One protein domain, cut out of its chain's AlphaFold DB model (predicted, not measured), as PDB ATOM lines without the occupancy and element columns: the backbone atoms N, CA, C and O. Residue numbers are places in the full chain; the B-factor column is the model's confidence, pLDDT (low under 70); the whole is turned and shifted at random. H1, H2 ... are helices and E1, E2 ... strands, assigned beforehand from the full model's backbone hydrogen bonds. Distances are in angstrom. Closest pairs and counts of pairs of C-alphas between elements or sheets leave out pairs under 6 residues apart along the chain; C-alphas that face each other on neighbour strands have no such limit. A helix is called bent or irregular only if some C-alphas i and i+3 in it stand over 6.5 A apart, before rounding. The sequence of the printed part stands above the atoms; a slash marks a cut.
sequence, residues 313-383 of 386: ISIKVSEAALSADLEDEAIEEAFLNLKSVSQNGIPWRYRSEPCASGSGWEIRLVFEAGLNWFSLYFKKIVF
ATOM      1  N   ILE A 313      18.021 -32.218  18.865       72.25
ATOM      2  CA  ILE A 313      18.181 -33.509  18.189       72.25
ATOM      3  C   ILE A 313      17.865 -33.323  16.710       72.25
ATOM      4  O   ILE A 313      16.818 -32.786  16.367       72.25
ATOM      5  N   SER A 314      18.728 -33.826  15.831       72.62
ATOM      6  CA  SER A 314      18.459 -33.850  14.392       72.62
ATOM      7  C   SER A 314      17.788 -35.162  14.005       72.62
ATOM      8  O   SER A 314      18.374 -36.234  14.181       72.62
ATOM      9  N   ILE A 315      16.587 -35.088  13.428       74.19
ATOM     10  CA  ILE A 315      15.906 -36.252  12.854       74.19
ATOM     11  C   ILE A 315      15.704 -36.072  11.354       74.19
ATOM     12  O   ILE A 315      15.411 -34.982  10.868       74.19
ATOM     13  N   LYS A 316      15.757 -37.180  10.625       78.38
ATOM     14  CA  LYS A 316      15.149 -37.284   9.307       78.38
ATOM     15  C   LYS A 316      13.674 -37.635   9.492       78.38
ATOM     16  O   LYS A 316      13.338 -38.648  10.108       78.38
ATOM     17  N   VAL A 317      12.781 -36.817   8.948       79.06
ATOM     18  CA  VAL A 317      11.342 -37.097   9.011       79.06
ATOM     19  C   VAL A 317      11.012 -38.184   7.988       79.06
ATOM     20  O   VAL A 317      11.174 -38.007   6.788       79.06
ATOM     21  N   SER A 318      10.585 -39.348   8.456       82.62
ATOM     22  CA  SER A 318      10.201 -40.474   7.604       82.62
ATOM     23  C   SER A 318       8.684 -40.531   7.407       82.62
ATOM     24  O   SER A 318       7.930 -39.925   8.163       82.62
ATOM     25  N   GLU A 319       8.204 -41.342   6.458       84.75
ATOM     26  CA  GLU A 319       6.762 -41.625   6.341       84.75
ATOM     27  C   GLU A 319       6.168 -42.194   7.639       84.75
ATOM     28  O   GLU A 319       5.031 -41.888   7.980       84.75
ATOM     29  N   ALA A 320       6.942 -42.973   8.404       88.94
ATOM     30  CA  ALA A 320       6.487 -43.485   9.694       88.94
ATOM     31  C   ALA A 320       6.303 -42.364  10.732       88.94
ATOM     32  O   ALA A 320       5.366 -42.428  11.520       88.94
ATOM     33  N   ALA A 321       7.140 -41.318  10.695       87.88
ATOM     34  CA  ALA A 321       7.000 -40.139  11.558       87.88
ATOM     35  C   ALA A 321       5.720 -39.339  11.252       87.88
ATOM     36  O   ALA A 321       5.214 -38.605  12.098       87.88
ATOM     37  N   LEU A 322       5.203 -39.492  10.031       88.75
ATOM     38  CA  LEU A 322       3.988 -38.854   9.546       88.75
ATOM     39  C   LEU A 322       2.776 -39.789   9.600       88.75
ATOM     40  O   LEU A 322       1.711 -39.397   9.130       88.75
ATOM     41  N   SER A 323       2.893 -41.003  10.151       89.00
ATOM     42  CA  SER A 323       1.767 -41.940  10.250       89.00
ATOM     43  C   SER A 323       0.621 -41.353  11.077       89.00
ATOM     44  O   SER A 323       0.855 -40.591  12.013       89.00
ATOM     45  N   ALA A 324      -0.621 -41.696  10.732       89.69
ATOM     46  CA  ALA A 324      -1.785 -41.364  11.556       89.69
ATOM     47  C   ALA A 324      -1.834 -42.198  12.847       89.69
ATOM     48  O   ALA A 324      -2.412 -41.750  13.826       89.69
ATOM     49  N   ASP A 325      -1.183 -43.367  12.856       91.50
ATOM     50  CA  ASP A 325      -1.127 -44.263  14.019       91.50
ATOM     51  C   ASP A 325      -0.145 -43.794  15.110       91.50
ATOM     52  O   ASP A 325      -0.032 -44.437  16.147       91.50
ATOM     53  N   LEU A 326       0.633 -42.737  14.855       90.94
ATOM     54  CA  LEU A 326       1.646 -42.225  15.777       90.94
ATOM     55  C   LEU A 326       1.101 -40.984  16.490       90.94
ATOM     56  O   LEU A 326       0.842 -39.975  15.835       90.94
ATOM     57  N   GLU A 327       0.967 -41.022  17.811       91.75
ATOM     58  CA  GLU A 327       0.482 -39.891  18.619       91.75
ATOM     59  C   GLU A 327       1.605 -38.881  18.926       91.75
ATOM     60  O   GLU A 327       2.788 -39.224  18.842       91.75
ATOM     61  N   ASP A 328       1.249 -37.621  19.212       91.69
ATOM     62  CA  ASP A 328       2.235 -36.557  19.482       91.69
ATOM     63  C   ASP A 328       2.971 -36.846  20.806       91.69
ATOM     64  O   ASP A 328       4.197 -36.766  20.866       91.69
ATOM     65  N   GLU A 329       2.255 -37.309  21.832       93.62
ATOM     66  CA  GLU A 329       2.778 -37.644  23.162       93.62
ATOM     67  C   GLU A 329       3.851 -38.741  23.101       93.62
ATOM     68  O   GLU A 329       4.906 -38.644  23.731       93.62
ATOM     69  N   ALA A 330       3.624 -39.768  22.277       92.56
ATOM     70  CA  ALA A 330       4.574 -40.861  22.086       92.56
ATOM     71  C   ALA A 330       5.863 -40.409  21.374       92.56
ATOM     72  O   ALA A 330       6.934 -40.990  21.579       92.56
ATOM     73  N   ILE A 331       5.783 -39.370  20.534       91.69
ATOM     74  CA  ILE A 331       6.968 -38.733  19.949       91.69
ATOM     75  C   ILE A 331       7.742 -37.995  21.036       91.69
ATOM     76  O   ILE A 331       8.955 -38.180  21.127       91.69
ATOM     77  N   GLU A 332       7.077 -37.184  21.862       91.12
ATOM     78  CA  GLU A 332       7.746 -36.431  22.931       91.12
ATOM     79  C   GLU A 332       8.481 -37.364  23.894       91.12
ATOM     80  O   GLU A 332       9.653 -37.142  24.204       91.12
ATOM     81  N   GLU A 333       7.832 -38.458  24.303       91.31
ATOM     82  CA  GLU A 333       8.435 -39.472  25.166       91.31
ATOM     83  C   GLU A 333       9.668 -40.118  24.510       91.31
ATOM     84  O   GLU A 333      10.710 -40.282  25.153       91.31
ATOM     85  N   ALA A 334       9.608 -40.424  23.209       90.75
ATOM     86  CA  ALA A 334      10.756 -40.960  22.479       90.75
ATOM     87  C   ALA A 334      11.939 -39.976  22.442       90.75
ATOM     88  O   ALA A 334      13.091 -40.390  22.604       90.75
ATOM     89  N   PHE A 335      11.673 -38.679  22.268       87.44
ATOM     90  CA  PHE A 335      12.697 -37.630  22.292       87.44
ATOM     91  C   PHE A 335      13.298 -37.433  23.689       87.44
ATOM     92  O   PHE A 335      14.521 -37.330  23.822       87.44
ATOM     93  N   LEU A 336      12.469 -37.437  24.736       87.19
ATOM     94  CA  LEU A 336      12.905 -37.379  26.135       87.19
ATOM     95  C   LEU A 336      13.816 -38.559  26.486       87.19
ATOM     96  O   LEU A 336      14.916 -38.365  27.014       87.19
ATOM     97  N   ASN A 337      13.394 -39.772  26.127       85.06
ATOM     98  CA  ASN A 337      14.171 -40.989  26.338       85.06
ATOM     99  C   ASN A 337      15.508 -40.932  25.594       85.06
ATOM    100  O   ASN A 337      16.554 -41.240  26.169       85.06
ATOM    101  N   LEU A 338      15.509 -40.472  24.342       83.38
ATOM    102  CA  LEU A 338      16.738 -40.303  23.574       83.38
ATOM    103  C   LEU A 338      17.690 -39.284  24.218       83.38
ATOM    104  O   LEU A 338      18.888 -39.549  24.299       83.38
ATOM    105  N   LYS A 339      17.181 -38.152  24.718       78.94
ATOM    106  CA  LYS A 339      17.990 -37.154  25.436       78.94
ATOM    107  C   LYS A 339      18.615 -37.723  26.710       78.94
ATOM    108  O   LYS A 339      19.739 -37.365  27.050       78.94
ATOM    109  N   SER A 340      17.917 -38.618  27.408       77.06
ATOM    110  CA  SER A 340      18.489 -39.328  28.556       77.06
ATOM    111  C   SER A 340      19.602 -40.290  28.134       77.06
ATOM    112  O   SER A 340      20.626 -40.379  28.806       77.06
ATOM    113  N   VAL A 341      19.420 -41.014  27.027       73.44
ATOM    114  CA  VAL A 341      20.403 -41.987  26.523       73.44
ATOM    115  C   VAL A 341      21.645 -41.292  25.955       73.44
ATOM    116  O   VAL A 341      22.762 -41.764  26.161       73.44
ATOM    117  N   SER A 342      21.481 -40.147  25.287       71.25
ATOM    118  CA  SER A 342      22.578 -39.431  24.629       71.25
ATOM    119  C   SER A 342      23.630 -38.880  25.595       71.25
ATOM    120  O   SER A 342      24.776 -38.708  25.181       71.25
ATOM    121  N   GLN A 343      23.302 -38.693  26.880       65.94
ATOM    122  CA  GLN A 343      24.268 -38.306  27.922       65.94
ATOM    123  C   GLN A 343      25.447 -39.285  28.040       65.94
ATOM    124  O   GLN A 343      26.543 -38.878  28.411       65.94
ATOM    125  N   ASN A 344      25.236 -40.554  27.676       62.88
ATOM    126  CA  ASN A 344      26.252 -41.608  27.698       62.88
ATOM    127  C   ASN A 344      26.693 -42.045  26.287       62.88
ATOM    128  O   ASN A 344      27.367 -43.062  26.134       62.88
ATOM    129  N   GLY A 345      26.317 -41.279  25.257       62.62
ATOM    130  CA  GLY A 345      26.501 -41.631  23.852       62.62
ATOM    131  C   GLY A 345      25.365 -42.497  23.296       62.62
ATOM    132  O   GLY A 345      24.837 -43.384  23.963       62.62
ATOM    133  N   ILE A 346      24.976 -42.237  22.044       68.19
ATOM    134  CA  ILE A 346      23.897 -42.973  21.368       68.19
ATOM    135  C   ILE A 346      24.439 -44.325  20.859       68.19
ATOM    136  O   ILE A 346      25.413 -44.341  20.102       68.19
ATOM    137  N   PRO A 347      23.818 -45.467  21.213       69.19
ATOM    138  CA  PRO A 347      24.231 -46.775  20.707       69.19
ATOM    139  C   PRO A 347      24.149 -46.891  19.175       69.19
ATOM    140  O   PRO A 347      23.180 -46.445  18.565       69.19
ATOM    141  N   TRP A 348      25.093 -47.617  18.559       66.00
ATOM    142  CA  TRP A 348      25.192 -47.840  17.099       66.00
ATOM    143  C   TRP A 348      23.928 -48.423  16.431       66.00
ATOM    144  O   TRP A 348      23.750 -48.329  15.219       66.00
ATOM    145  N   ARG A 349      23.042 -49.048  17.213       76.88
ATOM    146  CA  ARG A 349      21.753 -49.603  16.767       76.88
ATOM    147  C   ARG A 349      20.631 -49.214  17.718       76.88
ATOM    148  O   ARG A 349      19.813 -50.058  18.083       76.88
ATOM    149  N   TYR A 350      20.644 -47.967  18.179       83.44
ATOM    150  CA  TYR A 350      19.605 -47.484  19.074       83.44
ATOM    151  C   TYR A 350      18.217 -47.675  18.450       83.44
ATOM    152  O   TYR A 350      17.985 -47.372  17.277       83.44
ATOM    153  N   ARG A 351      17.304 -48.198  19.265       89.00
ATOM    154  CA  ARG A 351      15.874 -48.288  18.995       89.00
ATOM    155  C   ARG A 351      15.180 -47.851  20.274       89.00
ATOM    156  O   ARG A 351      15.490 -48.397  21.331       89.00
ATOM    157  N   SER A 352      14.276 -46.888  20.178       90.50
ATOM    158  CA  SER A 352      13.395 -46.548  21.291       90.50
ATOM    159  C   SER A 352      12.430 -47.699  21.586       90.50
ATOM    160  O   SER A 352      12.275 -48.631  20.782       90.50
ATOM    161  N   GLU A 353      11.715 -47.595  22.702       91.25
ATOM    162  CA  GLU A 353      10.458 -48.325  22.886       91.25
ATOM    163  C   GLU A 353       9.459 -48.014  21.749       91.25
ATOM    164  O   GLU A 353       9.618 -46.990  21.065       91.25
ATOM    165  N   PRO A 354       8.475 -48.899  21.475       93.25
ATOM    166  CA  PRO A 354       7.425 -48.632  20.495       93.25
ATOM    167  C   PRO A 354       6.702 -47.326  20.806       93.25
ATOM    168  O   PRO A 354       6.132 -47.167  21.877       93.25
ATOM    169  N   CYS A 355       6.687 -46.417  19.837       93.69
ATOM    170  CA  CYS A 355       5.890 -45.194  19.895       93.69
ATOM    171  C   CYS A 355       4.459 -45.441  19.390       93.69
ATOM    172  O   CYS A 355       3.543 -44.693  19.699       93.69
ATOM    173  N   ALA A 356       4.272 -46.485  18.583       93.94
ATOM    174  CA  ALA A 356       2.974 -47.006  18.180       93.94
ATOM    175  C   ALA A 356       3.115 -48.489  17.825       93.94
ATOM    176  O   ALA A 356       4.190 -48.929  17.402       93.94
ATOM    177  N   SER A 357       2.039 -49.258  17.964       93.44
ATOM    178  CA  SER A 357       2.026 -50.679  17.617       93.44
ATOM    179  C   SER A 357       0.662 -51.122  17.100       93.44
ATOM    180  O   SER A 357      -0.370 -50.544  17.434       93.44
ATOM    181  N   GLY A 358       0.668 -52.158  16.270       90.06
ATOM    182  CA  GLY A 358      -0.522 -52.861  15.815       90.06
ATOM    183  C   GLY A 358      -0.208 -54.337  15.587       90.06
ATOM    184  O   GLY A 358       0.906 -54.795  15.840       90.06
ATOM    185  N   SER A 359      -1.181 -55.100  15.093       88.56
ATOM    186  CA  SER A 359      -0.984 -56.526  14.810       88.56
ATOM    187  C   SER A 359       0.154 -56.729  13.800       88.56
ATOM    188  O   SER A 359       0.011 -56.384  12.627       88.56
ATOM    189  N   GLY A 360       1.291 -57.252  14.267       87.94
ATOM    190  CA  GLY A 360       2.459 -57.567  13.436       87.94
ATOM    191  C   GLY A 360       3.357 -56.379  13.067       87.94
ATOM    192  O   GLY A 360       4.255 -56.545  12.239       87.94
ATOM    193  N   TRP A 361       3.173 -55.187  13.649       93.19
ATOM    194  CA  TRP A 361       4.055 -54.047  13.365       93.19
ATOM    195  C   TRP A 361       4.207 -53.060  14.525       93.19
ATOM    196  O   TRP A 361       3.320 -52.904  15.358       93.19
ATOM    197  N   GLU A 362       5.320 -52.326  14.523       95.75
ATOM    198  CA  GLU A 362       5.612 -51.245  15.473       95.75
ATOM    199  C   GLU A 362       6.262 -50.047  14.774       95.75
ATOM    200  O   GLU A 362       6.975 -50.213  13.785       95.75
ATOM    201  N   ILE A 363       6.057 -48.834  15.290       94.69
ATOM    202  CA  ILE A 363       6.806 -47.633  14.902       94.69
ATOM    203  C   ILE A 363       7.741 -47.256  16.049       94.69
ATOM    204  O   ILE A 363       7.300 -47.113  17.186       94.69
ATOM    205  N   ARG A 364       9.032 -47.088  15.753       93.81
ATOM    206  CA  ARG A 364      10.072 -46.736  16.736       93.81
ATOM    207  C   ARG A 364      10.970 -45.627  16.211       93.81
ATOM    208  O   ARG A 364      11.205 -45.569  15.004       93.81
ATOM    209  N   LEU A 365      11.533 -44.815  17.101       90.38
ATOM    210  CA  LEU A 365      12.668 -43.954  16.781       90.38
ATOM    211  C   LEU A 365      13.927 -44.823  16.704       90.38
ATOM    212  O   LEU A 365      14.264 -45.538  17.648       90.38
ATOM    213  N   VAL A 366      14.612 -44.790  15.567       89.00
ATOM    214  CA  VAL A 366      15.798 -45.610  15.322       89.00
ATOM    215  C   VAL A 366      16.985 -44.744  14.948       89.00
ATOM    216  O   VAL A 366      16.851 -43.763  14.221       89.00
ATOM    217  N   PHE A 367      18.156 -45.146  15.429       82.62
ATOM    218  CA  PHE A 367      19.432 -44.699  14.899       82.62
ATOM    219  C   PHE A 367      19.948 -45.773  13.949       82.62
ATOM    220  O   PHE A 367      20.192 -46.911  14.363       82.62
ATOM    221  N   GLU A 368      20.122 -45.419  12.680       69.38
ATOM    222  CA  GLU A 368      20.836 -46.275  11.741       69.38
ATOM    223  C   GLU A 368      22.143 -45.617  11.331       69.38
ATOM    224  O   GLU A 368      22.174 -44.539  10.734       69.38
ATOM    225  N   ALA A 369      23.223 -46.317  11.650       57.00
ATOM    226  CA  ALA A 369      24.540 -46.021  11.144       57.00
ATOM    227  C   ALA A 369      24.768 -46.808   9.845       57.00
ATOM    228  O   ALA A 369      24.878 -48.037   9.855       57.00
ATOM    229  N   GLY A 370      24.792 -46.094   8.719       48.19
ATOM    230  CA  GLY A 370      25.074 -46.642   7.394       48.19
ATOM    231  C   GLY A 370      26.311 -46.005   6.763       48.19
ATOM    232  O   GLY A 370      26.735 -44.930   7.175       48.19
ATOM    233  N   LEU A 371      26.850 -46.653   5.724       37.19
ATOM    234  CA  LEU A 371      28.108 -46.328   5.028       37.19
ATOM    235  C   LEU A 371      28.214 -44.919   4.409       37.19
ATOM    236  O   LEU A 371      29.207 -44.662   3.750       37.19
ATOM    237  N   ASN A 372      27.246 -44.019   4.614       35.72
ATOM    238  CA  ASN A 372      27.345 -42.610   4.213       35.72
ATOM    239  C   ASN A 372      26.507 -41.626   5.065       35.72
ATOM    240  O   ASN A 372      26.561 -40.432   4.792       35.72
ATOM    241  N   TRP A 373      25.721 -42.068   6.063       50.00
ATOM    242  CA  TRP A 373      24.862 -41.170   6.860       50.00
ATOM    243  C   TRP A 373      24.581 -41.753   8.254       50.00
ATOM    244  O   TRP A 373      24.196 -42.917   8.378       50.00
ATOM    245  N   PHE A 374      24.715 -40.921   9.290       60.19
ATOM    246  CA  PHE A 374      24.153 -41.155  10.622       60.19
ATOM    247  C   PHE A 374      22.852 -40.363  10.721       60.19
ATOM    248  O   PHE A 374      22.865 -39.145  10.555       60.19
ATOM    249  N   SER A 375      21.719 -41.027  10.948       67.88
ATOM    250  CA  SER A 375      20.446 -40.314  11.106       67.88
ATOM    251  C   SER A 375      19.524 -41.004  12.099       67.88
ATOM    252  O   SER A 375      19.462 -42.235  12.161       67.88
ATOM    253  N   LEU A 376      18.811 -40.183  12.867       75.88
ATOM    254  CA  LEU A 376      17.682 -40.603  13.683       75.88
ATOM    255  C   LEU A 376      16.403 -40.430  12.875       75.88
ATOM    256  O   LEU A 376      16.218 -39.393  12.245       75.88
ATOM    257  N   TYR A 377      15.527 -41.425  12.873       85.81
ATOM    258  CA  TYR A 377      14.241 -41.324  12.189       85.81
ATOM    259  C   TYR A 377      13.244 -42.348  12.726       85.81
ATOM    260  O   TYR A 377      13.629 -43.337  13.342       85.81
ATOM    261  N   PHE A 378      11.950 -42.139  12.487       89.56
ATOM    262  CA  PHE A 378      10.943 -43.138  12.848       89.56
ATOM    263  C   PHE A 378      10.906 -44.257  11.808       89.56
ATOM    264  O   PHE A 378      10.882 -43.996  10.606       89.56
ATOM    265  N   LYS A 379      10.851 -45.517  12.222       90.69
ATOM    266  CA  LYS A 379      10.776 -46.660  11.306       90.69
ATOM    267  C   LYS A 379       9.612 -47.558  11.680       90.69
ATOM    268  O   LYS A 379       9.495 -47.950  12.837       90.69
ATOM    269  N   LYS A 380       8.792 -47.910  10.684       91.69
ATOM    270  CA  LYS A 380       7.798 -48.980  10.806       91.69
ATOM    271  C   LYS A 380       8.506 -50.325  10.637       91.69
ATOM    272  O   LYS A 380       9.075 -50.598   9.581       91.69
ATOM    273  N   ILE A 381       8.514 -51.126  11.690       90.62
ATOM    274  CA  ILE A 381       9.095 -52.465  11.754       90.62
ATOM    275  C   ILE A 381       7.945 -53.455  11.612       90.62
ATOM    276  O   ILE A 381       6.979 -53.375  12.361       90.62
ATOM    277  N   VAL A 382       8.042 -54.357  10.637       89.88
ATOM    278  CA  VAL A 382       7.047 -55.407  10.389       89.88
ATOM    279  C   VAL A 382       7.646 -56.737  10.817       89.88
ATOM    280  O   VAL A 382       8.776 -57.055  10.433       89.88
ATOM    281  N   PHE A 383       6.904 -57.491  11.617       84.44
ATOM    282  CA  PHE A 383       7.273 -58.839  12.015       84.44
ATOM    283  C   PHE A 383       6.664 -59.829  11.019       84.44
ATOM    284  O   PHE A 383       5.517 -59.640  10.615       84.44
TER     285      PHE A 383
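AT A GLANCE: This is residues 313 to 383 of the 386 residues of an uncharacterized protein of Pseudomonas syringae pv. actinidiae ICMP 18807 (UniProt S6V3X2). A bent hairpin of two long strands, E2 and E3, with the short strand E1 added beside E2, makes a narrow sheet that one helix, H1, grazes with residues 330 to 338. The unnamed stretch that opens the printed part is tied to E3 by a short parallel pairing of residues 315 to 316 with residues 376 to 377. The printed part has 71 residues, with one named helix and three named strands in the order H1, E1, E2, E3; the sheet, in the order E1, E2, E3, is antiparallel, and the class is mixed, helices and strands. The whole is compact and rounded, with a radius of gyration of the C-alphas of 11.8 A and spans of 32 by 26 by 19 A.

IN THESE COORDINATES: Residues 313 to 327 hold no named element. H1, residues 328 to 342, begins with C-alpha 328 at (2.235, -36.557, 19.482) and is 21.2 A long. E1 is residues 356 to 358. E2, residues 361 to 370, and E3, residues 373 to 382, are each 23.1 A long; C-alpha 382 is at (7.047, -55.407, 10.389).

HOW THE PARTS SIT: E1, E2 and E3 form a meander, each strand the antiparallel neighbour of the one before. In the hairpin E1 and E2, N 358 and O 361 are 2.9 A apart, within hydrogen-bond range. In the hairpin E2 and E3, N 366 and O 377 are within range at 2.8 A. E2 bends by 74 degrees at residue 365 and E3 by 76 degrees at residue 376. H1 only grazes the sheet; its closest C-alphas to E2 are those of Ala 334 and Leu 365, 6.7 A apart. Every O i to N i+4 pair in H1 is within hydrogen-bond range.

THE WHOLE: The C-alphas farthest apart, of Gln 343 and Ser 359, are 33.8 A apart. The printed part has no cut. The link from H1 to E1, 13 residues, is long. Residues 343 to 348 and 368 to 375 have pLDDT under 70.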